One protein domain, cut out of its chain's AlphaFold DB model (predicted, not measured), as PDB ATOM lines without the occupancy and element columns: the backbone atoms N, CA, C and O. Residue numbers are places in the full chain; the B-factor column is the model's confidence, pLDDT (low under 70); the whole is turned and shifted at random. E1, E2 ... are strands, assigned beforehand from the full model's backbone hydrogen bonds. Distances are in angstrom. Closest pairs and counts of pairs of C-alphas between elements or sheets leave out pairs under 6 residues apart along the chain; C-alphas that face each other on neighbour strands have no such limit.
ATOM      1  N   VAL A  75      -6.909  92.677 145.154       87.06
ATOM      2  CA  VAL A  75      -6.976  91.259 144.743       87.06
ATOM      3  C   VAL A  75      -5.797  90.453 145.283       87.06
ATOM      4  O   VAL A  75      -5.789  89.230 145.302       87.06
ATOM      5  N   TYR A  76      -4.725  91.113 145.687       85.38
ATOM      6  CA  TYR A  76      -3.626  90.417 146.333       85.38
ATOM      7  C   TYR A  76      -2.789  91.414 147.104       85.38
ATOM      8  O   TYR A  76      -2.531  92.506 146.605       85.38
ATOM      9  N   VAL A  77      -2.338  91.034 148.292       88.19
ATOM     10  CA  VAL A  77      -1.382  91.813 149.077       88.19
ATOM     11  C   VAL A  77      -0.119  90.982 149.201       88.19
ATOM     12  O   VAL A  77      -0.169  89.840 149.655       88.19
ATOM     13  N   PHE A  78       1.002  91.549 148.765       85.56
ATOM     14  CA  PHE A  78       2.294  90.889 148.869       85.56
ATOM     15  C   PHE A  78       2.815  90.941 150.299       85.56
ATOM     16  O   PHE A  78       2.538  91.873 151.056       85.56
ATOM     17  N   GLU A  79       3.599  89.928 150.652       81.06
ATOM     18  CA  GLU A  79       4.271  89.893 151.943       81.06
ATOM     19  C   GLU A  79       5.275  91.051 152.047       81.06
ATOM     20  O   GLU A  79       5.947  91.370 151.055       81.06
ATOM     21  N   PRO A  80       5.412  91.670 153.233       84.75
ATOM     22  CA  PRO A  80       6.392  92.724 153.436       84.75
ATOM     23  C   PRO A  80       7.815  92.202 153.207       84.75
ATOM     24  O   PRO A  80       8.128  91.020 153.390       84.75
ATOM     25  N   VAL A  81       8.702  93.101 152.788       83.50
ATOM     26  CA  VAL A  81      10.103  92.754 152.537       83.50
ATOM     27  C   VAL A  81      10.806  92.503 153.870       83.50
ATOM     28  O   VAL A  81      10.606  93.229 154.840       83.50
ATOM     29  N   VAL A  82      11.643  91.466 153.924       84.62
ATOM     30  CA  VAL A  82      12.454  91.142 155.102       84.62
ATOM     31  C   VAL A  82      13.917  91.380 154.766       84.62
ATOM     32  O   VAL A  82      14.455  90.762 153.846       84.62
ATOM     33  N   TYR A  83      14.560  92.255 155.529       85.94
ATOM     34  CA  TYR A  83      15.971  92.590 155.402       85.94
ATOM     35  C   TYR A  83      16.807  91.820 156.419       85.94
ATOM     36  O   TYR A  83      16.487  91.781 157.610       85.94
ATOM     37  N   THR A  84      17.916  91.242 155.962       87.00
ATOM     38  CA  THR A  84      18.931  90.663 156.848       87.00
ATOM     39  C   THR A  84      19.907  91.751 157.271       87.00
ATOM     40  O   THR A  84      20.582  92.354 156.436       87.00
ATOM     41  N   VAL A  85      20.000  91.984 158.575       88.50
ATOM     42  CA  VAL A  85      20.934  92.929 159.180       88.50
ATOM     43  C   VAL A  85      22.126  92.157 159.737       88.50
ATOM     44  O   VAL A  85      21.991  91.412 160.712       88.50
ATOM     45  N   ASN A  86      23.282  92.369 159.107       88.50
ATOM     46  CA  ASN A  86      24.573  91.738 159.415       88.50
ATOM     47  C   ASN A  86      25.429  92.579 160.375       88.50
ATOM     48  O   ASN A  86      26.364  92.093 161.016       88.50
ATOM     49  N   SER A  87      25.150  93.879 160.453       89.75
ATOM     50  CA  SER A  87      25.757  94.757 161.443       89.75
ATOM     51  C   SER A  87      24.832  95.909 161.799       89.75
ATOM     52  O   SER A  87      24.108  96.406 160.946       89.75
ATOM     53  N   MET A  88      24.869  96.347 163.055       87.69
ATOM     54  CA  MET A  88      24.125  97.500 163.555       87.69
ATOM     55  C   MET A  88      25.099  98.480 164.202       87.69
ATOM     56  O   MET A  88      25.870  98.099 165.084       87.69
ATOM     57  N   ASP A  89      25.107  99.725 163.727       84.62
ATOM     58  CA  ASP A  89      26.012 100.786 164.185       84.62
ATOM     59  C   ASP A  89      27.490 100.330 164.199       84.62
ATOM     60  O   ASP A  89      28.261 100.593 165.121       84.62
ATOM     61  N   GLY A  90      27.883  99.583 163.158       81.44
ATOM     62  CA  GLY A  90      29.236  99.042 162.987       81.44
ATOM     63  C   GLY A  90      29.555  97.788 163.810       81.44
ATOM     64  O   GLY A  90      30.643  97.235 163.666       81.44
ATOM     65  N   ARG A  91      28.627  97.300 164.637       86.00
ATOM     66  CA  ARG A  91      28.793  96.070 165.423       86.00
ATOM     67  C   ARG A  91      28.172  94.883 164.692       86.00
ATOM     68  O   ARG A  91      27.078  95.041 164.163       86.00
ATOM     69  N   PRO A  92      28.818  93.708 164.652       87.00
ATOM     70  CA  PRO A  92      28.235  92.531 164.018       87.00
ATOM     71  C   PRO A  92      26.966  92.097 164.759       87.00
ATOM     72  O   PRO A  92      26.958  91.994 165.985       87.00
ATOM     73  N   VAL A  93      25.903  91.847 164.002       86.31
ATOM     74  CA  VAL A  93      24.601  91.369 164.487       86.31
ATOM     75  C   VAL A  93      24.069  90.380 163.453       86.31
ATOM     76  O   VAL A  93      24.390  90.489 162.279       86.31
ATOM     77  N   SER A  94      23.263  89.409 163.868       82.94
ATOM     78  CA  SER A  94      22.469  88.602 162.941       82.94
ATOM     79  C   SER A  94      21.012  88.766 163.332       82.94
ATOM     80  O   SER A  94      20.560  88.202 164.327       82.94
ATOM     81  N   SER A  95      20.303  89.631 162.611       83.69
ATOM     82  CA  SER A  95      18.887  89.900 162.859       83.69
ATOM     83  C   SER A  95      18.139  90.072 161.545       83.69
ATOM     84  O   SER A  95      18.728  90.430 160.527       83.69
ATOM     85  N   LYS A  96      16.839  89.790 161.561       83.69
ATOM     86  CA  LYS A  96      15.940  90.035 160.435       83.69
ATOM     87  C   LYS A  96      15.002  91.172 160.815       83.69
ATOM     88  O   LYS A  96      14.450  91.156 161.912       83.69
ATOM     89  N   VAL A  97      14.832  92.137 159.921       85.56
ATOM     90  CA  VAL A  97      13.935  93.282 160.105       85.56
ATOM     91  C   VAL A  97      12.882  93.241 159.007       85.56
ATOM     92  O   VAL A  97      13.224  93.139 157.831       85.56
ATOM     93  N   VAL A  98      11.610  93.288 159.393       86.00
ATOM     94  CA  VAL A  98      10.485  93.351 158.454       86.00
ATOM     95  C   VAL A  98      10.203  94.815 158.133       86.00
ATOM     96  O   VAL A  98      10.102  95.637 159.043       86.00
ATOM     97  N   ASP A  99      10.084  95.147 156.852       88.88
ATOM     98  CA  ASP A  99       9.710  96.486 156.417       88.88
ATOM     99  C   ASP A  99       8.191  96.641 156.363       88.88
ATOM    100  O   ASP A  99       7.535  96.204 155.419       88.88
ATOM    101  N   TYR A 100       7.641  97.290 157.388       90.06
ATOM    102  CA  TYR A 100       6.228  97.665 157.454       90.06
ATOM    103  C   TYR A 100       5.938  99.059 156.867       90.06
ATOM    104  O   TYR A 100       4.797  99.516 156.947       90.06
ATOM    105  N   ASN A 101       6.930  99.745 156.286       90.75
ATOM    106  CA  ASN A 101       6.726 101.039 155.616       90.75
ATOM    107  C   ASN A 101       6.317 100.879 154.159       90.75
ATOM    108  O   ASN A 101       5.712 101.787 153.587       90.75
ATOM    109  N   THR A 102       6.656  99.732 153.573       90.31
ATOM    110  CA  THR A 102       6.342  99.416 152.190       90.31
ATOM    111  C   THR A 102       5.234  98.376 152.125       90.31
ATOM    112  O   THR A 102       5.326  97.312 152.732       90.31
ATOM    113  N   LEU A 103       4.197  98.651 151.337       91.56
ATOM    114  CA  LEU A 103       3.137  97.688 151.046       91.56
ATOM    115  C   LEU A 103       2.905  97.634 149.548       91.56
ATOM    116  O   LEU A 103       2.603  98.655 148.935       91.56
ATOM    117  N   VAL A 104       3.008  96.441 148.974       91.81
ATOM    118  CA  VAL A 104       2.707  96.207 147.562       91.81
ATOM    119  C   VAL A 104       1.429  95.388 147.477       91.81
ATOM    120  O   VAL A 104       1.281  94.379 148.167       91.81
ATOM    121  N   PHE A 105       0.508  95.802 146.619       91.50
ATOM    122  CA  PHE A 105      -0.740  95.088 146.392       91.50
ATOM    123  C   PHE A 105      -1.202  95.228 144.943       91.50
ATOM    124  O   PHE A 105      -0.811  96.144 144.220       91.50
ATOM    125  N   VAL A 106      -2.039  94.292 144.514       89.88
ATOM    126  CA  VAL A 106      -2.635  94.272 143.182       89.88
ATOM    127  C   VAL A 106      -4.063  94.796 143.290       89.88
ATOM    128  O   VAL A 106      -4.882  94.149 143.948       89.88
ATOM    129  N   PRO A 107      -4.393  95.951 142.688       88.88
ATOM    130  CA  PRO A 107      -5.771  96.417 142.629       88.88
ATOM    131  C   PRO A 107      -6.601  95.535 141.685       88.88
ATOM    132  O   PRO A 107      -6.067  94.854 140.806       88.88
ATOM    133  N   ALA A 108      -7.922  95.562 141.841       85.69
ATOM    134  CA  ALA A 108      -8.813  94.911 140.891       85.69
ATOM    135  C   ALA A 108      -8.760  95.569 139.505       85.69
ATOM    136  O   ALA A 108      -8.752  96.796 139.382       85.69
ATOM    137  N   ALA A 109      -8.782  94.741 138.460       83.50
ATOM    138  CA  ALA A 109      -8.960  95.194 137.090       83.50
ATOM    139  C   ALA A 109     -10.287  95.949 136.962       83.50
ATOM    140  O   ALA A 109     -11.304  95.530 137.525       83.50
ATOM    141  N   ARG A 110     -10.287  97.049 136.211       83.31
ATOM    142  CA  ARG A 110     -11.470  97.884 135.982       83.31
ATOM    143  C   ARG A 110     -11.955  97.758 134.546       83.31
ATOM    144  O   ARG A 110     -11.168  97.514 133.638       83.31
ATOM    145  N   ASP A 111     -13.255  97.922 134.358       79.88
ATOM    146  CA  ASP A 111     -13.862  98.083 133.040       79.88
ATOM    147  C   ASP A 111     -13.463  99.445 132.449       79.88
ATOM    148  O   ASP A 111     -13.628 100.481 133.097       79.88
ATOM    149  N   GLU A 112     -12.951  99.447 131.219       79.06
ATOM    150  CA  GLU A 112     -12.513 100.652 130.505       79.06
ATOM    151  C   GLU A 112     -13.656 101.652 130.276       79.06
ATOM    152  O   GLU A 112     -13.426 102.862 130.274       79.06
ATOM    153  N   ALA A 113     -14.897 101.177 130.119       79.75
ATOM    154  CA  ALA A 113     -16.042 102.040 129.831       79.75
ATOM    155  C   ALA A 113     -16.657 102.666 131.093       79.75
ATOM    156  O   ALA A 113     -17.137 103.799 131.056       79.75
ATOM    157  N   THR A 114     -16.670 101.930 132.208       78.69
ATOM    158  CA  THR A 114     -17.399 102.321 133.428       78.69
ATOM    159  C   THR A 114     -16.491 102.646 134.613       78.69
ATOM    160  O   THR A 114     -16.971 103.172 135.617       78.69
ATOM    161  N   SER A 115     -15.187 102.352 134.525       77.75
ATOM    162  CA  SER A 115     -14.218 102.432 135.633       77.75
ATOM    163  C   SER A 115     -14.612 101.626 136.881       77.75
ATOM    164  O   SER A 115     -13.987 101.758 137.938       77.75
ATOM    165  N   ALA A 116     -15.630 100.769 136.783       80.38
ATOM    166  CA  ALA A 116     -16.048  99.881 137.854       80.38
ATOM    167  C   ALA A 116     -15.090  98.679 137.941       80.38
ATOM    168  O   ALA A 116     -14.581  98.236 136.907       80.38
ATOM    169  N   PRO A 117     -14.830  98.136 139.144       77.19
ATOM    170  CA  PRO A 117     -14.053  96.911 139.277       77.19
ATOM    171  C   PRO A 117     -14.779  95.755 138.577       77.19
ATOM    172  O   PRO A 117     -15.989  95.574 138.730       77.19
ATOM    173  N   LEU A 118     -14.035  94.970 137.802       79.75
ATOM    174  CA  LEU A 118     -14.552  93.782 137.137       79.75
ATOM    175  C   LEU A 118     -14.890  92.721 138.184       79.75
ATOM    176  O   LEU A 118     -14.090  92.445 139.076       79.75
ATOM    177  N   LEU A 119     -16.073  92.119 138.058       76.25
ATOM    178  CA  LEU A 119     -16.521  91.007 138.893       76.25
ATOM    179  C   LEU A 119     -16.571  89.719 138.050       76.25
ATOM    180  O   LEU A 119     -17.154  89.742 136.964       76.25
ATOM    181  N   PRO A 120     -15.999  88.593 138.518       76.69
ATOM    182  CA  PRO A 120     -15.238  88.447 139.761       76.69
ATOM    183  C   PRO A 120     -13.944  89.277 139.755       76.69
ATOM    184  O   PRO A 120     -13.326  89.462 138.704       76.69
ATOM    185  N   LEU A 121     -13.567  89.776 140.939       76.19
ATOM    186  CA  LEU A 121     -12.361  90.580 141.136       76.19
ATOM    187  C   LEU A 121     -11.146  89.791 140.635       76.19
ATOM    188  O   LEU A 121     -10.864  88.688 141.105       76.19
ATOM    189  N   ARG A 122     -10.439  90.357 139.663       78.81
ATOM    190  CA  ARG A 122      -9.284  89.735 139.010       78.81
ATOM    191  C   ARG A 122      -8.180  90.768 138.807       78.81
ATOM    192  O   ARG A 122      -8.509  91.947 138.663       78.81
ATOM    193  N   PRO A 123      -6.901  90.364 138.804       82.69
ATOM    194  CA  PRO A 123      -5.809  91.293 138.559       82.69
ATOM    195  C   PRO A 123      -5.822  91.776 137.105       82.69
ATOM    196  O   PRO A 123      -6.250  91.056 136.200       82.69
ATOM    197  N   GLU A 124      -5.326  92.988 136.870       76.56
ATOM    198  CA  GLU A 124      -5.026  93.457 135.517       76.56
ATOM    199  C   GLU A 124      -3.712  92.800 135.064       76.56
ATOM    200  O   GLU A 124      -2.625  93.129 135.548       76.56
ATOM    201  N   THR A 125      -3.819  91.803 134.186       69.94
ATOM    202  CA  THR A 125      -2.668  91.068 133.645       69.94
ATOM    203  C   THR A 125      -2.267  91.635 132.292       69.94
ATOM    204  O   THR A 125      -3.101  91.701 131.389       69.94
ATOM    205  N   GLY A 126      -0.988  91.968 132.126       63.78
ATOM    206  CA  GLY A 126      -0.428  92.412 130.853       63.78
ATOM    207  C   GLY A 126       0.984  91.873 130.637       63.78
ATOM    208  O   GLY A 126       1.693  91.526 131.578       63.78
ATOM    209  N   GLN A 127       1.410  91.794 129.379       60.53
ATOM    210  CA  GLN A 127       2.832  91.695 129.065       60.53
ATOM    211  C   GLN A 127       3.364  93.109 128.878       60.53
ATOM    212  O   GLN A 127       2.759  93.906 128.163       60.53
ATOM    213  N   THR A 128       4.482  93.426 129.523       65.94
ATOM    214  CA  THR A 128       5.135  94.723 129.338       65.94
ATOM    215  C   THR A 128       6.630  94.541 129.135       65.94
ATOM    216  O   THR A 128       7.239  93.600 129.649       65.94
ATOM    217  N   TYR A 129       7.223  95.453 128.370       62.78
ATOM    218  CA  TYR A 129       8.669  95.556 128.241       62.78
ATOM    219  C   TYR A 129       9.202  96.326 129.446       62.78
ATOM    220  O   TYR A 129       8.830  97.479 129.671       62.78
ATOM    221  N   LEU A 130      10.046  95.677 130.245       65.31
ATOM    222  CA  LEU A 130      10.677  96.276 131.419       65.31
ATOM    223  C   LEU A 130      12.169  96.448 131.158       65.31
ATOM    224  O   LEU A 130      12.817  95.568 130.596       65.31
ATOM    225  N   ALA A 131      12.720  97.579 131.596       59.34
ATOM    226  CA  ALA A 131      14.155  97.818 131.523       59.34
ATOM    227  C   ALA A 131      14.910  96.719 132.298       59.34
ATOM    228  O   ALA A 131      14.622  96.475 133.468       59.34
ATOM    229  N   GLY A 132      15.860  96.053 131.635       64.19
ATOM    230  CA  GLY A 132      16.605  94.914 132.189       64.19
ATOM    231  C   GLY A 132      16.108  93.532 131.747       64.19
ATOM    232  O   GLY A 132      16.676  92.537 132.193       64.19
ATOM    233  N   TYR A 133      15.099  93.462 130.873       62.84
ATOM    234  CA  TYR A 133      14.657  92.230 130.218       62.84
ATOM    235  C   TYR A 133      14.667  92.393 128.696       62.84
ATOM    236  O   TYR A 133      14.143  93.376 128.174       62.84
ATOM    237  N   ASP A 134      15.248  91.417 127.994       68.69
ATOM    238  CA  ASP A 134      15.352  91.419 126.527       68.69
ATOM    239  C   ASP A 134      14.041  90.993 125.832       68.69
ATOM    240  O   ASP A 134      13.824  91.294 124.661       68.69
ATOM    241  N   GLU A 135      13.145  90.331 126.566       73.62
ATOM    242  CA  GLU A 135      11.859  89.799 126.099       73.62
ATOM    243  C   GLU A 135      10.717  90.310 126.999       73.62
ATOM    244  O   GLU A 135      10.951  90.613 128.176       73.62
ATOM    245  N   PRO A 136       9.470  90.406 126.495       69.88
ATOM    246  CA  PRO A 136       8.332  90.808 127.309       69.88
ATOM    247  C   PRO A 136       8.099  89.799 128.438       69.88
ATOM    248  O   PRO A 136       7.963  88.595 128.215       69.88
ATOM    249  N   VAL A 137       8.025  90.304 129.668       74.62
ATOM    250  CA  VAL A 137       7.823  89.484 130.867       74.62
ATOM    251  C   VAL A 137       6.362  89.566 131.284       74.62
ATOM    252  O   VAL A 137       5.725  90.616 131.167       74.62
ATOM    253  N   ALA A 138       5.824  88.457 131.791       75.75
ATOM    254  CA  ALA A 138       4.537  88.471 132.472       75.75
ATOM    255  C   ALA A 138       4.631  89.392 133.699       75.75
ATOM    256  O   ALA A 138       5.360  89.106 134.652       75.75
ATOM    257  N   ALA A 139       3.908  90.507 133.652       81.06
ATOM    258  CA  ALA A 139       3.900  91.513 134.694       81.06
ATOM    259  C   ALA A 139       2.465  91.742 135.169       81.06
ATOM    260  O   ALA A 139       1.506  91.683 134.397       81.06
ATOM    261  N   ILE A 140       2.313  92.008 136.458       85.44
ATOM    262  CA  ILE A 140       1.015  92.359 137.031       85.44
ATOM    263  C   ILE A 140       1.083  93.823 137.429       85.44
ATOM    264  O   ILE A 140       2.047  94.248 138.072       85.44
ATOM    265  N   ARG A 141       0.076  94.602 137.031       87.06
ATOM    266  CA  ARG A 141      -0.016  95.992 137.465       87.06
ATOM    267  C   ARG A 141      -0.290  96.024 138.965       87.06
ATOM    268  O   ARG A 141      -1.199  95.359 139.452       87.06
ATOM    269  N   ALA A 142       0.508  96.788 139.693       90.56
ATOM    270  CA  ALA A 142       0.463  96.845 141.143       90.56
ATOM    271  C   ALA A 142       0.582  98.283 141.640       90.56
ATOM    272  O   ALA A 142       1.085  99.172 140.949       90.56
ATOM    273  N   VAL A 143       0.121  98.484 142.868       92.81
ATOM    274  CA  VAL A 143       0.296  99.716 143.626       92.81
ATOM    275  C   VAL A 143       1.264  99.433 144.768       92.81
ATOM    276  O   VAL A 143       1.196  98.380 145.407       92.81
ATOM    277  N   ARG A 144       2.166 100.378 145.021       93.81
ATOM    278  CA  ARG A 144       3.083 100.366 146.154       93.81
ATOM    279  C   ARG A 144       2.870 101.617 146.994       93.81
ATOM    280  O   ARG A 144       2.865 102.727 146.471       93.81
ATOM    281  N   TYR A 145       2.707 101.433 148.297       94.88
ATOM    282  CA  TYR A 145       2.946 102.495 149.266       94.88
ATOM    283  C   TYR A 145       4.393 102.413 149.713       94.88
ATOM    284  O   TYR A 145       4.845 101.320 150.047       94.88
ATOM    285  N   ALA A 146       5.106 103.533 149.692       92.31
ATOM    286  CA  ALA A 146       6.500 103.605 150.112       92.31
ATOM    287  C   ALA A 146       6.803 104.963 150.748       92.31
ATOM    288  O   ALA A 146       6.219 105.984 150.379       92.31
ATOM    289  N   VAL A 147       7.735 104.972 151.699       92.56
ATOM    290  CA  VAL A 147       8.257 106.199 152.309       92.56
ATOM    291  C   VAL A 147       9.666 106.437 151.794       92.56
ATOM    292  O   VAL A 147      10.542 105.587 151.938       92.56
ATOM    293  N   HIS A 148       9.900 107.605 151.209       92.31
ATOM    294  CA  HIS A 148      11.231 108.030 150.789       92.31
ATOM    295  C   HIS A 148      11.335 109.555 150.758       92.31
ATOM    296  O   HIS A 148      10.354 110.277 150.953       92.31
ATOM    297  N   LEU A 149      12.554 110.049 150.540       93.12
ATOM    298  CA  LEU A 149      12.797 111.464 150.271       93.12
ATOM    299  C   LEU A 149      12.127 111.868 148.958       93.12
ATOM    300  O   LEU A 149      12.141 111.104 147.991       93.12
ATOM    301  N   ILE A 150      11.610 113.093 148.903       92.50
ATOM    302  CA  ILE A 150      11.014 113.663 147.683       92.50
ATOM    303  C   ILE A 150      12.022 113.669 146.534       92.50
ATOM    304  O   ILE A 150      11.687 113.348 145.398       92.50
ATOM    305  N   ASN A 151      13.264 114.030 146.836       91.81
ATOM    306  CA  ASN A 151      14.399 113.900 145.949       91.81
ATOM    307  C   ASN A 151      15.427 112.955 146.589       91.81
ATOM    308  O   ASN A 151      16.194 113.389 147.456       91.81
ATOM    309  N   PRO A 152      15.497 111.689 146.139       86.56
ATOM    310  CA  PRO A 152      16.454 110.706 146.649       86.56
ATOM    311  C   PRO A 152      17.926 111.107 146.470       86.56
ATOM    312  O   PRO A 152      18.792 110.594 147.174       86.56
ATOM    313  N   ALA A 153      18.231 112.013 145.533       87.50
ATOM    314  CA  ALA A 153      19.593 112.481 145.279       87.50
ATOM    315  C   ALA A 153      20.011 113.667 146.169       87.50
ATOM    316  O   ALA A 153      21.195 114.010 146.216       87.50
ATOM    317  N   ALA A 154      19.063 114.310 146.856       90.50
ATOM    318  CA  ALA A 154      19.325 115.449 147.729       90.50
ATOM    319  C   ALA A 154      19.289 115.023 149.211       90.50
ATOM    320  O   ALA A 154      18.624 114.048 149.559       90.50
ATOM    321  N   PRO A 155      20.015 115.713 150.111       89.88
ATOM    322  CA  PRO A 155      19.964 115.405 151.537       89.88
ATOM    323  C   PRO A 155      18.584 115.719 152.129       89.88
ATOM    324  O   PRO A 155      17.832 116.522 151.577       89.88
ATOM    325  N   HIS A 156      18.283 115.105 153.275       93.00
ATOM    326  CA  HIS A 156      17.137 115.468 154.108       93.00
ATOM    327  C   HIS A 156      17.195 116.958 154.463       93.00
ATOM    328  O   HIS A 156      18.247 117.448 154.876       93.00
ATOM    329  N   ALA A 157      16.088 117.662 154.239       91.75
ATOM    330  CA  ALA A 157      15.967 119.109 154.406       91.75
ATOM    331  C   ALA A 157      14.480 119.496 154.572       91.75
ATOM    332  O   ALA A 157      13.611 118.678 154.260       91.75
ATOM    333  N   PRO A 158      14.139 120.723 155.015       90.00
ATOM    334  CA  PRO A 158      12.742 121.148 155.184       90.00
ATOM    335  C   PRO A 158      11.901 121.098 153.896       90.00
ATOM    336  O   PRO A 158      10.680 120.933 153.955       90.00
ATOM    337  N   ASP A 159      12.554 121.265 152.746       93.00
ATOM    338  CA  ASP A 159      12.014 121.185 151.384       93.00
ATOM    339  C   ASP A 159      12.239 119.813 150.720       93.00
ATOM    340  O   ASP A 159      11.758 119.568 149.615       93.00
ATOM    341  N   ASN A 160      12.935 118.907 151.411       94.00
ATOM    342  CA  ASN A 160      13.124 117.512 151.030       94.00
ATOM    343  C   ASN A 160      12.914 116.562 152.233       94.00
ATOM    344  O   ASN A 160      13.853 115.859 152.626       94.00
ATOM    345  N   PRO A 161      11.730 116.568 152.876       94.25
ATOM    346  CA  PRO A 161      11.419 115.629 153.948       94.25
ATOM    347  C   PRO A 161      11.141 114.216 153.414       94.25
ATOM    348  O   PRO A 161      10.975 113.998 152.210       94.25
ATOM    349  N   PHE A 162      11.036 113.256 154.333       94.69
ATOM    350  CA  PHE A 162      10.450 111.955 154.037       94.69
ATOM    351  C   PHE A 162       8.932 112.088 153.928       94.69
ATOM    352  O   PHE A 162       8.268 112.591 154.838       94.69
ATOM    353  N   ALA A 163       8.386 111.614 152.814       94.06
ATOM    354  CA  ALA A 163       6.957 111.621 152.546       94.06
ATOM    355  C   ALA A 163       6.477 110.222 152.155       94.06
ATOM    356  O   ALA A 163       7.246 109.396 151.662       94.06
ATOM    357  N   LEU A 164       5.190 109.964 152.387       95.12
ATOM    358  CA  LEU A 164       4.519 108.753 151.936       95.12
ATOM    359  C   LEU A 164       4.023 108.952 150.507       95.12
ATOM    360  O   LEU A 164       3.299 109.909 150.215       95.12
ATOM    361  N   PHE A 165       4.366 108.011 149.641       95.25
ATOM    362  CA  PHE A 165       3.983 108.000 148.242       95.25
ATOM    363  C   PHE A 165       3.093 106.805 147.930       95.25
ATOM    364  O   PHE A 165       3.236 105.725 148.499       95.25
ATOM    365  N   ARG A 166       2.161 107.028 147.005       95.62
ATOM    366  CA  ARG A 166       1.429 105.994 146.282       95.62
ATOM    367  C   ARG A 166       2.008 105.916 144.881       95.62
ATOM    368  O   ARG A 166       1.851 106.855 144.098       95.62
ATOM    369  N   GLU A 167       2.624 104.795 144.567       94.31
ATOM    370  CA  GLU A 167       3.235 104.521 143.276       94.31
ATOM    371  C   GLU A 167       2.428 103.459 142.533       94.31
ATOM    372  O   GLU A 167       2.034 102.448 143.109       94.31
ATOM    373  N   GLU A 168       2.199 103.665 141.242       91.50
ATOM    374  CA  GLU A 168       1.691 102.625 140.349       91.50
ATOM    375  C   GLU A 168       2.817 102.118 139.466       91.50
ATOM    376  O   GLU A 168       3.620 102.896 138.953       91.50
ATOM    377  N   GLY A 169       2.858 100.813 139.250       89.62
ATOM    378  CA  GLY A 169       3.913 100.176 138.483       89.62
ATOM    379  C   GLY A 169       3.610  98.710 138.256       89.62
ATOM    380  O   GLY A 169       2.449  98.308 138.153       89.62
ATOM    381  N   TYR A 170       4.668  97.912 138.180       87.50
ATOM    382  CA  TYR A 170       4.568  96.491 137.885       87.50
ATOM    383  C   TYR A 170       5.295  95.649 138.923       87.50
ATOM    384  O   TYR A 170       6.365  96.019 139.412       87.50
ATOM    385  N   VAL A 171       4.739  94.473 139.193       87.44
ATOM    386  CA  VAL A 171       5.455  93.374 139.837       87.44
ATOM    387  C   VAL A 171       5.772  92.294 138.814       87.44
ATOM    388  O   VAL A 171       4.983  92.021 137.906       87.44
ATOM    389  N   VAL A 172       6.938  91.679 138.973       85.38
ATOM    390  CA  VAL A 172       7.422  90.578 138.140       85.38
ATOM    391  C   VAL A 172       7.833  89.407 139.005       85.38
ATOM    392  O   VAL A 172       8.282  89.585 140.138       85.38
ATOM    393  N   GLN A 173       7.708  88.201 138.463       81.56
ATOM    394  CA  GLN A 173       8.183  87.007 139.140       81.56
ATOM    395  C   GLN A 173       9.680  86.805 138.860       81.56
ATOM    396  O   GLN A 173      10.092  86.611 137.717       81.56
ATOM    397  N   LYS A 174      10.504  86.828 139.910       75.56
ATOM    398  CA  LYS A 174      11.943  86.542 139.887       75.56
ATOM    399  C   LYS A 174      12.236  85.378 140.826       75.56
ATOM    400  O   LYS A 174      11.867  85.414 141.993       75.56
ATOM    401  N   ALA A 175      12.875  84.325 140.311       71.12
ATOM    402  CA  ALA A 175      13.235  83.132 141.092       71.12
ATOM    403  C   ALA A 175      12.069  82.552 141.933       71.12
ATOM    404  O   ALA A 175      12.263  82.096 143.056       71.12
ATOM    405  N   GLY A 176      10.842  82.597 141.399       67.94
ATOM    406  CA  GLY A 176       9.635  82.114 142.079       67.94
ATOM    407  C   GLY A 176       8.964  83.114 143.031       67.94
ATOM    408  O   GLY A 176       7.833  82.862 143.436       67.94
ATOM    409  N   ARG A 177       9.583  84.265 143.330       72.19
ATOM    410  CA  ARG A 177       9.017  85.334 144.168       72.19
ATOM    411  C   ARG A 177       8.530  86.505 143.316       72.19
ATOM    412  O   ARG A 177       9.167  86.870 142.336       72.19
ATOM    413  N   TRP A 178       7.415  87.114 143.701       78.19
ATOM    414  CA  TRP A 178       6.966  88.374 143.108       78.19
ATOM    415  C   TRP A 178       7.693  89.557 143.738       78.19
ATOM    416  O   TRP A 178       7.715  89.698 144.960       78.19
ATOM    417  N   GLU A 179       8.271  90.408 142.901       83.25
ATOM    418  CA  GLU A 179       9.043  91.573 143.321       83.25
ATOM    419  C   GLU A 179       8.639  92.803 142.509       83.25
ATOM    420  O   GLU A 179       8.234  92.703 141.349       83.25
ATOM    421  N   TRP A 180       8.771  93.985 143.114       86.06
ATOM    422  CA  TRP A 180       8.574  95.248 142.410       86.06
ATOM    423  C   TRP A 180       9.600  95.397 141.279       86.06
ATOM    424  O   TRP A 180      10.803  95.250 141.494       86.06
ATOM    425  N   ALA A 181       9.137  95.723 140.072       81.75
ATOM    426  CA  ALA A 181       9.982  95.804 138.882       81.75
ATOM    427  C   ALA A 181      10.904  97.037 138.850       81.75
ATOM    428  O   ALA A 181      11.734  97.155 137.953       81.75
ATOM    429  N   GLY A 182      10.748  97.977 139.788       78.12
ATOM    430  CA  GLY A 182      11.523  99.224 139.840       78.12
ATOM    431  C   GLY A 182      11.060 100.294 138.846       78.12
ATOM    432  O   GLY A 182      11.564 101.411 138.881       78.12
ATOM    433  N   VAL A 183      10.082  99.982 137.994       77.62
ATOM    434  CA  VAL A 183       9.482 100.927 137.049       77.62
ATOM    435  C   VAL A 183       8.229 101.528 137.675       77.62
ATOM    436  O   VAL A 183       7.222 100.839 137.845       77.62
ATOM    437  N   VAL A 184       8.304 102.816 138.003       84.31
ATOM    438  CA  VAL A 184       7.178 103.610 138.502       84.31
ATOM    439  C   VAL A 184       6.534 104.328 137.318       84.31
ATOM    440  O   VAL A 184       7.183 105.113 136.631       84.31
ATOM    441  N   LEU A 185       5.265 104.028 137.052       85.75
ATOM    442  CA  LEU A 185       4.465 104.670 136.006       85.75
ATOM    443  C   LEU A 185       3.929 106.018 136.474       85.75
ATOM    444  O   LEU A 185       3.976 107.005 135.745       85.75
ATOM    445  N   THR A 186       3.388 106.037 137.689       90.88
ATOM    446  CA  THR A 186       2.873 107.246 138.325       90.88
ATOM    447  C   THR A 186       3.225 107.225 139.800       90.88
ATOM    448  O   THR A 186       3.252 106.167 140.423       90.88
ATOM    449  N   GLU A 187       3.494 108.400 140.355       92.75
ATOM    450  CA  GLU A 187       3.834 108.580 141.760       92.75
ATOM    451  C   GLU A 187       3.100 109.809 142.290       92.75
ATOM    452  O   GLU A 187       3.213 110.907 141.739       92.75
ATOM    453  N   ASN A 188       2.359 109.629 143.379       94.19
ATOM    454  CA  ASN A 188       1.625 110.697 144.042       94.19
ATOM    455  C   ASN A 188       1.997 110.738 145.523       94.19
ATOM    456  O   ASN A 188       1.872 109.739 146.227       94.19
ATOM    457  N   ALA A 189       2.412 111.908 146.013       93.75
ATOM    458  CA  ALA A 189       2.639 112.098 147.443       93.75
ATOM    459  C   ALA A 189       1.288 112.153 148.169       93.75
ATOM    460  O   ALA A 189       0.443 112.986 147.839       93.75
ATOM    461  N   LEU A 190       1.097 111.280 149.156       94.44
ATOM    462  CA  LEU A 190      -0.086 111.267 150.020       94.44
ATOM    463  C   LEU A 190       0.046 112.234 151.200       94.44
ATOM    464  O   LEU A 190      -0.948 112.587 151.831       94.44
ATOM    465  N   THR A 191       1.268 112.670 151.502       93.88
ATOM    466  CA  THR A 191       1.570 113.576 152.614       93.88
ATOM    467  C   THR A 191       2.256 114.849 152.119       93.88
ATOM    468  O   THR A 191       2.765 114.875 150.995       93.88
ATOM    469  N   PRO A 192       2.258 115.938 152.915       93.00
ATOM    470  CA  PRO A 192       2.837 117.206 152.493       93.00
ATOM    471  C   PRO A 192       4.309 117.065 152.105       93.00
ATOM    472  O   PRO A 192       5.057 116.301 152.705       93.00
ATOM    473  N   ARG A 193       4.715 117.849 151.106       91.69
ATOM    474  CA  ARG A 193       6.069 117.845 150.533       91.69
ATOM    475  C   ARG A 193       7.038 118.826 151.207       91.69
ATOM    476  O   ARG A 193       8.144 119.024 150.728       91.69
ATOM    477  N   ALA A 194       6.606 119.495 152.268       90.31
ATOM    478  CA  ALA A 194       7.414 120.462 153.001       90.31
ATOM    479  C   ALA A 194       6.879 120.610 154.428       90.31
ATOM    480  O   ALA A 194       5.694 120.363 154.671       90.31
ATOM    481  N   ASP A 195       7.736 121.063 155.348       87.56
ATOM    482  CA  ASP A 195       7.415 121.397 156.751       87.56
ATOM    483  C   ASP A 195       6.879 120.244 157.635       87.56
ATOM    484  O   ASP A 195       6.672 120.430 158.841       87.56
ATOM    485  N   VAL A 196       6.674 119.057 157.068       91.50
ATOM    486  CA  VAL A 196       6.189 117.835 157.717       91.50
ATOM    487  C   VAL A 196       7.113 116.697 157.310       91.50
ATOM    488  O   VAL A 196       7.587 116.687 156.180       91.50
ATOM    489  N   ASP A 197       7.381 115.769 158.221       92.88
ATOM    490  CA  ASP A 197       8.395 114.742 158.034       92.88
ATOM    491  C   ASP A 197       8.012 113.399 158.670       92.88
ATOM    492  O   ASP A 197       7.203 113.323 159.605       92.88
ATOM    493  N   MET A 198       8.647 112.349 158.154       92.81
ATOM    494  CA  MET A 198       8.603 110.965 158.626       92.81
ATOM    495  C   MET A 198      10.035 110.441 158.784       92.81
ATOM    496  O   MET A 198      10.468 109.571 158.023       92.81
ATOM    497  N   PRO A 199      10.817 110.988 159.728       89.44
ATOM    498  CA  PRO A 199      12.235 110.678 159.800       89.44
ATOM    499  C   PRO A 199      12.453 109.170 160.021       89.44
ATOM    500  O   PRO A 199      11.702 108.541 160.781       89.44
ATOM    501  N   PRO A 200      13.462 108.565 159.376       92.00
ATOM    502  CA  PRO A 200      13.755 107.152 159.544       92.00
ATOM    503  C   PRO A 200      14.318 106.880 160.935       92.00
ATOM    504  O   PRO A 200      15.158 107.618 161.456       92.00
ATOM    505  N   THR A 201      13.872 105.780 161.525       91.75
ATOM    506  CA  THR A 201      14.389 105.238 162.781       91.75
ATOM    507  C   THR A 201      15.583 104.320 162.531       91.75
ATOM    508  O   THR A 201      16.494 104.253 163.361       91.75
ATOM    509  N   LEU A 202      15.637 103.683 161.361       93.19
ATOM    510  CA  LEU A 202      16.704 102.778 160.953       93.19
ATOM    511  C   LEU A 202      16.995 102.934 159.454       93.19
ATOM    512  O   LEU A 202      16.086 102.982 158.634       93.19
ATOM    513  N   SER A 203      18.273 102.967 159.089       94.25
ATOM    514  CA  SER A 203      18.726 102.909 157.697       94.25
ATOM    515  C   SER A 203      19.487 101.610 157.459       94.25
ATOM    516  O   SER A 203      20.435 101.329 158.193       94.25
ATOM    517  N   ILE A 204      19.122 100.833 156.438       94.31
ATOM    518  CA  ILE A 204      19.730  99.533 156.108       94.31
ATOM    519  C   ILE A 204      20.347  99.589 154.709       94.31
ATOM    520  O   ILE A 204      19.693  99.979 153.751       94.31
ATOM    521  N   CYS A 205      21.597  99.158 154.568       94.06
ATOM    522  CA  CYS A 205      22.240  98.978 153.270       94.06
ATOM    523  C   CYS A 205      21.727  97.708 152.581       94.06
ATOM    524  O   CYS A 205      21.974  96.608 153.080       94.06
ATOM    525  N   GLY A 206      21.095  97.853 151.414       89.50
ATOM    526  CA  GLY A 206      20.600  96.729 150.612       89.50
ATOM    527  C   GLY A 206      21.715  95.805 150.105       89.50
ATOM    528  O   GLY A 206      21.522  94.598 149.990       89.50
ATOM    529  N   ALA A 207      22.926  96.338 149.899       91.31
ATOM    530  CA  ALA A 207      24.046  95.582 149.331       91.31
ATOM    531  C   ALA A 207      24.802  94.693 150.337       91.31
ATOM    532  O   ALA A 207      25.254  93.609 149.975       91.31
ATOM    533  N   CYS A 208      24.995  95.139 151.586       90.69
ATOM    534  CA  CYS A 208      25.790  94.394 152.579       90.69
ATOM    535  C   CYS A 208      25.057  94.096 153.897       90.69
ATOM    536  O   CYS A 208      25.631  93.451 154.778       90.69
ATOM    537  N   GLY A 209      23.820  94.573 154.068       91.25
ATOM    538  CA  GLY A 209      23.031  94.371 155.287       91.25
ATOM    539  C   GLY A 209      23.559  95.127 156.511       91.25
ATOM    540  O   GLY A 209      23.210  94.792 157.639       91.25
ATOM    541  N   SER A 210      24.439  96.118 156.334       93.25
ATOM    542  CA  SER A 210      24.850  97.001 157.432       93.25
ATOM    543  C   SER A 210      23.762  98.032 157.706       93.25
ATOM    544  O   SER A 210      23.255  98.641 156.767       93.25
ATOM    545  N   ALA A 211      23.429  98.241 158.973       93.75
ATOM    546  CA  ALA A 211      22.372  99.142 159.401       93.75
ATOM    547  C   ALA A 211      22.866 100.175 160.421       93.75
ATOM    548  O   ALA A 211      23.784  99.911 161.202       93.75
ATOM    549  N   TRP A 212      22.229 101.344 160.427       93.31
ATOM    550  CA  TRP A 212      22.501 102.442 161.355       93.31
ATOM    551  C   TRP A 212      21.207 102.997 161.918       93.31
ATOM    552  O   TRP A 212      20.235 103.181 161.186       93.31
ATOM    553  N   THR A 213      21.204 103.290 163.212       92.19
ATOM    554  CA  THR A 213      20.059 103.936 163.852       92.19
ATOM    555  C   THR A 213      19.968 105.395 163.382       92.19
ATOM    556  O   THR A 213      20.921 106.156 163.529       92.19
ATOM    557  N   GLY A 214      18.833 105.803 162.814       91.31
ATOM    558  CA  GLY A 214      18.635 107.120 162.194       91.31
ATOM    559  C   GLY A 214      18.881 107.155 160.682       91.31
ATOM    560  O   GLY A 214      18.831 106.132 159.999       91.31
ATOM    561  N   TYR A 215      19.131 108.352 160.154       93.88
ATOM    562  CA  TYR A 215      19.323 108.635 158.732       93.88
ATOM    563  C   TYR A 215      20.803 108.581 158.330       93.88
ATOM    564  O   TYR A 215      21.648 109.258 158.925       93.88
ATOM    565  N   VAL A 216      21.108 107.836 157.262       93.50
ATOM    566  CA  VAL A 216      22.396 107.910 156.550       93.50
ATOM    567  C   VAL A 216      22.184 108.077 155.047       93.50
ATOM    568  O   VAL A 216      21.238 107.551 154.468       93.50
ATOM    569  N   ARG A 217      23.102 108.791 154.390       90.75
ATOM    570  CA  ARG A 217      23.058 109.032 152.931       90.75
ATOM    571  C   ARG A 217      23.620 107.887 152.094       90.75
ATOM    572  O   ARG A 217      23.316 107.764 150.917       90.75
ATOM    573  N   LYS A 218      24.529 107.115 152.680       92.00
ATOM    574  CA  LYS A 218      25.210 105.993 152.044       92.00
ATOM    575  C   LYS A 218      25.683 105.027 153.112       92.00
ATOM    576  O   LYS A 218      25.790 105.386 154.286       92.00
ATOM    577  N   CYS A 219      26.031 103.828 152.684       92.25
ATOM    578  CA  CYS A 219      26.552 102.790 153.540       92.25
ATOM    579  C   CYS A 219      27.879 103.248 154.157       92.25
ATOM    580  O   CYS A 219      28.841 103.543 153.444       92.25
ATOM    581  N   LEU A 220      27.939 103.295 155.491       92.12
ATOM    582  CA  LEU A 220      29.138 103.709 156.230       92.12
ATOM    583  C   LEU A 220      30.123 102.554 156.453       92.12
ATOM    584  O   LEU A 220      31.211 102.765 156.982       92.12
ATOM    585  N   ASN A 221      29.770 101.332 156.041       88.69
ATOM    586  CA  ASN A 221      30.728 100.239 155.966       88.69
ATOM    587  C   ASN A 221      31.727 100.544 154.842       88.69
ATOM    588  O   ASN A 221      31.358 100.538 153.663       88.69
ATOM    589  N   GLY A 222      32.980 100.802 155.225       83.50
ATOM    590  CA  GLY A 222      34.050 101.209 154.313       83.50
ATOM    591  C   GLY A 222      34.339 100.209 153.192       83.50
ATOM    592  O   GLY A 222      34.812 100.623 152.141       83.50
ATOM    593  N   ALA A 223      34.009  98.925 153.374       86.06
ATOM    594  CA  ALA A 223      34.171  97.904 152.336       86.06
ATOM    595  C   ALA A 223      33.040  97.899 151.289       86.06
ATOM    596  O   ALA A 223      33.222  97.351 150.208       86.06
ATOM    597  N   CYS A 224      31.875  98.481 151.598       90.62
ATOM    598  CA  CYS A 224      30.702  98.458 150.722       90.62
ATOM    599  C   CYS A 224      30.457  99.812 150.047       90.62
ATOM    600  O   CYS A 224      30.373  99.879 148.826       90.62
ATOM    601  N   GLY A 225      30.317 100.893 150.825       86.12
ATOM    602  CA  GLY A 225      30.111 102.249 150.297       86.12
ATOM    603  C   GLY A 225      28.871 102.472 149.411       86.12
ATOM    604  O   GLY A 225      28.754 103.552 148.837       86.12
ATOM    605  N   SER A 226      27.961 101.494 149.301       91.75
ATOM    606  CA  SER A 226      26.759 101.560 148.456       91.75
ATOM    607  C   SER A 226      25.833 102.727 148.820       91.75
ATOM    608  O   SER A 226      25.724 103.112 149.987       91.75
ATOM    609  N   THR A 227      25.142 103.270 147.822       90.19
ATOM    610  CA  THR A 227      24.066 104.264 147.977       90.19
ATOM    611  C   THR A 227      22.678 103.632 148.055       90.19
ATOM    612  O   THR A 227      21.700 104.348 148.227       90.19
ATOM    613  N   ASP A 228      22.583 102.308 147.928       90.06
ATOM    614  CA  ASP A 228      21.338 101.556 148.089       90.06
ATOM    615  C   ASP A 228      20.985 101.435 149.578       90.06
ATOM    616  O   ASP A 228      21.428 100.514 150.275       90.06
ATOM    617  N   ILE A 229      20.276 102.448 150.083       91.56
ATOM    618  CA  ILE A 229      19.859 102.565 151.480       91.56
ATOM    619  C   ILE A 229      18.340 102.493 151.562       91.56
ATOM    620  O   ILE A 229      17.628 103.312 150.984       91.56
ATOM    621  N   HIS A 230      17.856 101.533 152.341       92.00
ATOM    622  CA  HIS A 230      16.455 101.392 152.702       92.00
ATOM    623  C   HIS A 230      16.195 102.098 154.029       92.00
ATOM    624  O   HIS A 230      16.892 101.867 155.020       92.00
ATOM    625  N   TYR A 231      15.185 102.961 154.036       93.19
ATOM    626  CA  TYR A 231      14.806 103.769 155.183       93.19
ATOM    627  C   TYR A 231      13.584 103.162 155.858       93.19
ATOM    628  O   TYR A 231      12.505 103.117 155.275       93.19
ATOM    629  N   ILE A 232      13.758 102.714 157.096       92.56
ATOM    630  CA  ILE A 232      12.677 102.221 157.939       92.56
ATOM    631  C   ILE A 232      12.321 103.325 158.927       92.56
ATOM    632  O   ILE A 232      13.190 103.862 159.617       92.56
ATOM    633  N   THR A 233      11.044 103.681 158.976       92.06
ATOM    634  CA  THR A 233      10.477 104.622 159.943       92.06
ATOM    635  C   THR A 233       9.432 103.922 160.813       92.06
ATOM    636  O   THR A 233       8.884 102.892 160.435       92.06
ATOM    637  N   ASP A 234       9.154 104.494 161.983       88.62
ATOM    638  CA  ASP A 234       8.013 104.100 162.822       88.62
ATOM    639  C   ASP A 234       6.775 104.959 162.503       88.62
ATOM    640  O   ASP A 234       5.698 104.756 163.062       88.62
ATOM    641  N   ALA A 235       6.938 105.961 161.630       90.06
ATOM    642  CA  ALA A 235       5.888 106.893 161.249       90.06
ATOM    643  C   ALA A 235       4.794 106.228 160.404       90.06
ATOM    644  O   ALA A 235       3.643 106.657 160.461       90.06
ATOM    645  N   VAL A 236       5.127 105.184 159.648       92.06
ATOM    646  CA  VAL A 236       4.177 104.402 158.858       92.06
ATOM    647  C   VAL A 236       4.254 102.954 159.311       92.06
ATOM    648  O   VAL A 236       5.328 102.375 159.397       92.06
ATOM    649  N   GLN A 237       3.109 102.359 159.624       91.44
ATOM    650  CA  GLN A 237       3.037 100.942 159.952       91.44
ATOM    651  C   GLN A 237       1.876 100.314 159.187       91.44
ATOM    652  O   GLN A 237       0.709 100.560 159.490       91.44
ATOM    653  N   LEU A 238       2.216  99.517 158.178       90.69
ATOM    654  CA  LEU A 238       1.300  98.736 157.349       90.69
ATOM    655  C   LEU A 238       1.431  97.273 157.776       90.69
ATOM    656  O   LEU A 238       2.095  96.466 157.129       90.69
ATOM    657  N   VAL A 239       0.861  96.955 158.939       90.50
ATOM    658  CA  VAL A 239       1.141  95.694 159.636       90.50
ATOM    659  C   VAL A 239       0.010  94.701 159.381       90.50
ATOM    660  O   VAL A 239      -1.149  95.008 159.686       90.50
ATOM    661  N   PRO A 240       0.315  93.495 158.880       90.19
ATOM    662  CA  PRO A 240      -0.626  92.383 158.882       90.19
ATOM    663  C   PRO A 240      -1.213  92.153 160.272       90.19
ATOM    664  O   PRO A 240      -0.509  92.222 161.282       90.19
ATOM    665  N   LEU A 529      17.685 117.151 161.558       90.25
ATOM    666  CA  LEU A 529      18.361 116.030 162.199       90.25
ATOM    667  C   LEU A 529      19.783 116.442 162.591       90.25
ATOM    668  O   LEU A 529      20.524 117.026 161.803       90.25
ATOM    669  N   GLU A 530      20.194 116.083 163.801       90.50
ATOM    670  CA  GLU A 530      21.535 116.364 164.300       90.50
ATOM    671  C   GLU A 530      22.467 115.183 164.044       90.50
ATOM    672  O   GLU A 530      22.096 114.013 164.188       90.50
ATOM    673  N   ALA A 531      23.706 115.496 163.673       89.94
ATOM    674  CA  ALA A 531      24.757 114.500 163.553       89.94
ATOM    675  C   ALA A 531      25.064 113.893 164.931       89.94
ATOM    676  O   ALA A 531      25.197 114.609 165.925       89.94
ATOM    677  N   THR A 532      25.191 112.569 165.006       87.12
ATOM    678  CA  THR A 532      25.497 111.909 166.279       87.12
ATOM    679  C   THR A 532      26.931 112.187 166.722       87.12
ATOM    680  O   THR A 532      27.842 112.237 165.895       87.12
ATOM    681  N   ALA A 533      27.145 112.315 168.035       83.38
ATOM    682  CA  ALA A 533      28.475 112.547 168.605       83.38
ATOM    683  C   ALA A 533      29.469 111.422 168.263       83.38
ATOM    684  O   ALA A 533      30.641 111.689 168.012       83.38
ATOM    685  N   ASP A 534      28.983 110.178 168.209       82.81
ATOM    686  CA  ASP A 534      29.803 108.998 167.922       82.81
ATOM    687  C   ASP A 534      30.122 108.846 166.429       82.81
ATOM    688  O   ASP A 534      31.141 108.260 166.060       82.81
ATOM    689  N   ASN A 535      29.252 109.355 165.551       85.62
ATOM    690  CA  ASN A 535      29.443 109.284 164.109       85.62
ATOM    691  C   ASN A 535      28.790 110.481 163.391       85.62
ATOM    692  O   ASN A 535      27.563 110.510 163.232       85.62
ATOM    693  N   PRO A 536      29.583 111.432 162.864       88.38
ATOM    694  CA  PRO A 536      29.048 112.635 162.230       88.38
ATOM    695  C   PRO A 536      28.344 112.366 160.888       88.38
ATOM    696  O   PRO A 536      27.743 113.271 160.314       88.38
ATOM    697  N   ALA A 537      28.430 111.140 160.358       89.44
ATOM    698  CA  ALA A 537      27.731 110.729 159.143       89.44
ATOM    699  C   ALA A 537      26.346 110.106 159.407       89.44
ATOM    700  O   ALA A 537      25.634 109.810 158.445       89.44
ATOM    701  N   VAL A 538      25.972 109.913 160.677       90.75
ATOM    702  CA  VAL A 538      24.656 109.419 161.107       90.75
ATOM    703  C   VAL A 538      23.869 110.578 161.699       90.75
ATOM    704  O   VAL A 538      24.359 111.256 162.600       90.75
ATOM    705  N   PHE A 539      22.648 110.787 161.212       92.00
ATOM    706  CA  PHE A 539      21.778 111.880 161.636       92.00
ATOM    707  C   PHE A 539      20.565 111.334 162.388       92.00
ATOM    708  O   PHE A 539      19.918 110.389 161.934       92.00
ATOM    709  N   LYS A 540      20.248 111.915 163.545       90.75
ATOM    710  CA  LYS A 540      19.132 111.495 164.403       90.75
ATOM    711  C   LYS A 540      18.296 112.692 164.829       90.75
ATOM    712  O   LYS A 540      18.763 113.828 164.841       90.75
ATOM    713  N   LEU A 541      17.059 112.415 165.228       87.38
ATOM    714  CA  LEU A 541      16.253 113.387 165.956       87.38
ATOM    715  C   LEU A 541      16.993 113.799 167.241       87.38
ATOM    716  O   LEU A 541      17.429 112.909 167.983       87.38
ATOM    717  N   PRO A 542      17.126 115.105 167.530       85.56
ATOM    718  CA  PRO A 542      17.843 115.549 168.714       85.56
ATOM    719  C   PRO A 542      17.171 115.032 169.997       85.56
ATOM    720  O   PRO A 542      15.939 115.107 170.135       85.56
ATOM    721  N   PRO A 543      17.944 114.500 170.961       80.94
ATOM    722  CA  PRO A 543      17.385 113.945 172.182       80.94
ATOM    723  C   PRO A 543      16.663 115.033 172.989       80.94
ATOM    724  O   PRO A 543      17.215 116.089 173.286       80.94
ATOM    725  N   GLY A 544      15.409 114.769 173.365       76.75
ATOM    726  CA  GLY A 544      14.592 115.686 174.169       76.75
ATOM    727  C   GLY A 544      13.723 116.664 173.370       76.75
ATOM    728  O   GLY A 544      12.894 117.353 173.971       76.75
ATOM    729  N   VAL A 545      13.826 116.695 172.035       81.94
ATOM    730  CA  VAL A 545      12.911 117.493 171.208       81.94
ATOM    731  C   VAL A 545      11.528 116.843 171.192       81.94
ATOM    732  O   VAL A 545      11.328 115.739 170.688       81.94
ATOM    733  N   LYS A 546      10.536 117.550 171.742       80.31
ATOM    734  CA  LYS A 546       9.124 117.176 171.620       80.31
ATOM    735  C   LYS A 546       8.583 117.708 170.302       80.31
ATOM    736  O   LYS A 546       8.170 118.862 170.216       80.31
ATOM    737  N   VAL A 547       8.601 116.858 169.286       83.44
ATOM    738  CA  VAL A 547       8.030 117.176 167.978       83.44
ATOM    739  C   VAL A 547       6.506 117.139 168.068       83.44
ATOM    740  O   VAL A 547       5.929 116.241 168.688       83.44
ATOM    741  N   HIS A 548       5.839 118.119 167.460       85.81
ATOM    742  CA  HIS A 548       4.394 118.050 167.291       85.81
ATOM    743  C   HIS A 548       4.076 116.934 166.303       85.81
ATOM    744  O   HIS A 548       4.604 116.936 165.194       85.81
ATOM    745  N   ARG A 549       3.218 115.998 166.712       91.00
ATOM    746  CA  ARG A 549       2.844 114.845 165.899       91.00
ATOM    747  C   ARG A 549       1.339 114.656 165.852       91.00
ATOM    748  O   ARG A 549       0.652 114.909 166.841       91.00
ATOM    749  N   VAL A 550       0.862 114.180 164.715       92.56
ATOM    750  CA  VAL A 550      -0.520 113.777 164.480       92.56
ATOM    751  C   VAL A 550      -0.500 112.320 164.074       92.56
ATOM    752  O   VAL A 550       0.232 111.953 163.163       92.56
ATOM    753  N   GLU A 551      -1.304 111.506 164.743       94.25
ATOM    754  CA  GLU A 551      -1.399 110.076 164.486       94.25
ATOM    755  C   GLU A 551      -2.824 109.718 164.069       94.25
ATOM    756  O   GLU A 551      -3.796 110.178 164.672       94.25
ATOM    757  N   GLY A 552      -2.936 108.886 163.041       93.38
ATOM    758  CA  GLY A 552      -4.169 108.243 162.624       93.38
ATOM    759  C   GLY A 552      -3.970 106.736 162.561       93.38
ATOM    760  O   GLY A 552      -2.898 106.252 162.196       93.38
ATOM    761  N   ARG A 553      -5.015 105.995 162.928       95.38
ATOM    762  CA  ARG A 553      -5.046 104.535 162.856       95.38
ATOM    763  C   ARG A 553      -6.338 104.088 162.202       95.38
ATOM    764  O   ARG A 553      -7.394 104.644 162.497       95.38
ATOM    765  N   ASP A 554      -6.258 103.070 161.363       93.12
ATOM    766  CA  ASP A 554      -7.424 102.403 160.792       93.12
ATOM    767  C   ASP A 554      -7.130 100.908 160.613       93.12
ATOM    768  O   ASP A 554      -5.997 100.444 160.758       93.12
ATOM    769  N   ARG A 555      -8.169 100.139 160.310       92.44
ATOM    770  CA  ARG A 555      -8.081  98.719 159.997       92.44
ATOM    771  C   ARG A 555      -8.864  98.437 158.729       92.44
ATOM    772  O   ARG A 555     -10.005  98.880 158.584       92.44
ATOM    773  N   VAL A 556      -8.267  97.658 157.838       91.69
ATOM    774  CA  VAL A 556      -8.843  97.344 156.530       91.69
ATOM    775  C   VAL A 556      -8.921  95.841 156.354       91.69
ATOM    776  O   VAL A 556      -7.955  95.133 156.627       91.69
ATOM    777  N   VAL A 557     -10.083  95.370 155.908       89.19
ATOM    778  CA  VAL A 557     -10.288  93.987 155.478       89.19
ATOM    779  C   VAL A 557     -10.108  93.940 153.966       89.19
ATOM    780  O   VAL A 557     -10.711  94.733 153.247       89.19
ATOM    781  N   VAL A 558      -9.273  93.020 153.501       84.88
ATOM    782  CA  VAL A 558      -8.967  92.789 152.090       84.88
ATOM    783  C   VAL A 558      -9.812  91.611 151.617       84.88
ATOM    784  O   VAL A 558      -9.678  90.499 152.127       84.88
TER     785      VAL A 558
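Overview. This is residues 75 to 240 and 529 to 558 of the 562 residues of the protein "Prepilin-type N-terminal cleavage/methylation domain-containing protein" of Armatimonadetes bacterium (UniProt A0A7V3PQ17). Two strongly twisted sheets stand end to end along the longest axis: one of six strands, its three long strands E6, E7 and E8 sharply bent, and a smaller one of five strands, E3, E2, E10, E9 and E11. They meet loosely where the last residues of E6 come near E11, and E12 and the long last strand E13 lie outside both sheets. The printed part has 196 residues with no named helix and thirteen named strands, E1 to E13 in order along the chain; the class is all strand, though under half of the residues, 92 of 196, are in named elements. The larger sheet is branched, its neighbours antiparallel; the smaller, in the order E3, E2, E10, E9, E11, is mixed. The whole is compact, with a radius of gyration of the C-alphas of 18.6 A, and only just elongated, its C-alphas spanning 59 by 39 by 29 A.

Along the chain. The longest strands by residues are E6, residues 137 to 149, 29.7 A; E7, residues 162 to 174, 29.1 A; and E8, residues 177 to 189, 27.7 A. E6 begins at C-alpha 137, at (7.823, 89.484, 130.867). In the same sheet are E1, residues 75 to 77, beginning at C-alpha 75, at (-6.976, 91.259, 144.743); E4, residues 103 to 107; and E5, residues 125 to 128. The smaller sheet holds E2, residues 82 to 88, 15.8 A; E3, residues 91 to 98, 19.8 A; E9, residues 202 to 205; E10, residues 210 to 213; and E11, residues 229 to 232. E12 is residues 236 to 240, and E13, residues 549 to 557, 26.8 A, ends at C-alpha 557, at (-10.288, 93.987, 155.478).

Arrangement. E5, E6, E7 and E8 form a meander, each strand the antiparallel neighbour of the one before. E6 bends by 72 degrees at residue 140, E7 by 75 degrees at residue 168 and E8 by 80 degrees at residue 186. In the hairpin of E6 and E7, N 144 and O 167 are within hydrogen-bond range at 2.8 A; in that of E7 and E8, N 168 and O 186 at 2.8 A. E4 and E5 lie on one side of E6, beside residues 142 to 145 and 137 to 140, and E7 on the other side. N 105 of E4 and O 143 are 2.9 A apart, and N 139 and O 126 of E5 3.2 A. E1 is antiparallel to E4, with N 75 and O 106 at 2.8 A. The closest C-alphas of E6 and E11 are those of His 148 and Tyr 231, 7.1 A apart. E11 is an edge strand and antiparallel to E9, with N 204 and O 230 at 2.8 A. E9 and E10 are a hairpin, with N 205 and O 210 at 2.8 A. E10 is parallel to E2, with N 211 and O 87 at 2.8 A. In the hairpin of E2 and E3, N 85 and O 95 are 2.8 A apart, and E3 bends by 67 degrees at residue 94. E12 and E13 pair with no named strand but are near each other. The closest C-alphas of E4 and E12 are those of Leu 103 and Leu 238, 6.6 A apart.

Size, cuts and confidence. The two C-alphas farthest apart are those of Ala 113 and Asp 534, 60.0 A. Residues 241 to 528 are not printed, and C-alphas 240 and 529 are 30.5 A apart across this cut. Long links join E4 to E5, E6 to E7, E8 to E9 and E10 to E11. Residues 529 to 548 hold no named element, but residues 530 to 531 pair antiparallel with residues 539 to 540. The mean pLDDT of the printed part is 86.5; residues 125 to 134, 136 and 176 are under 70.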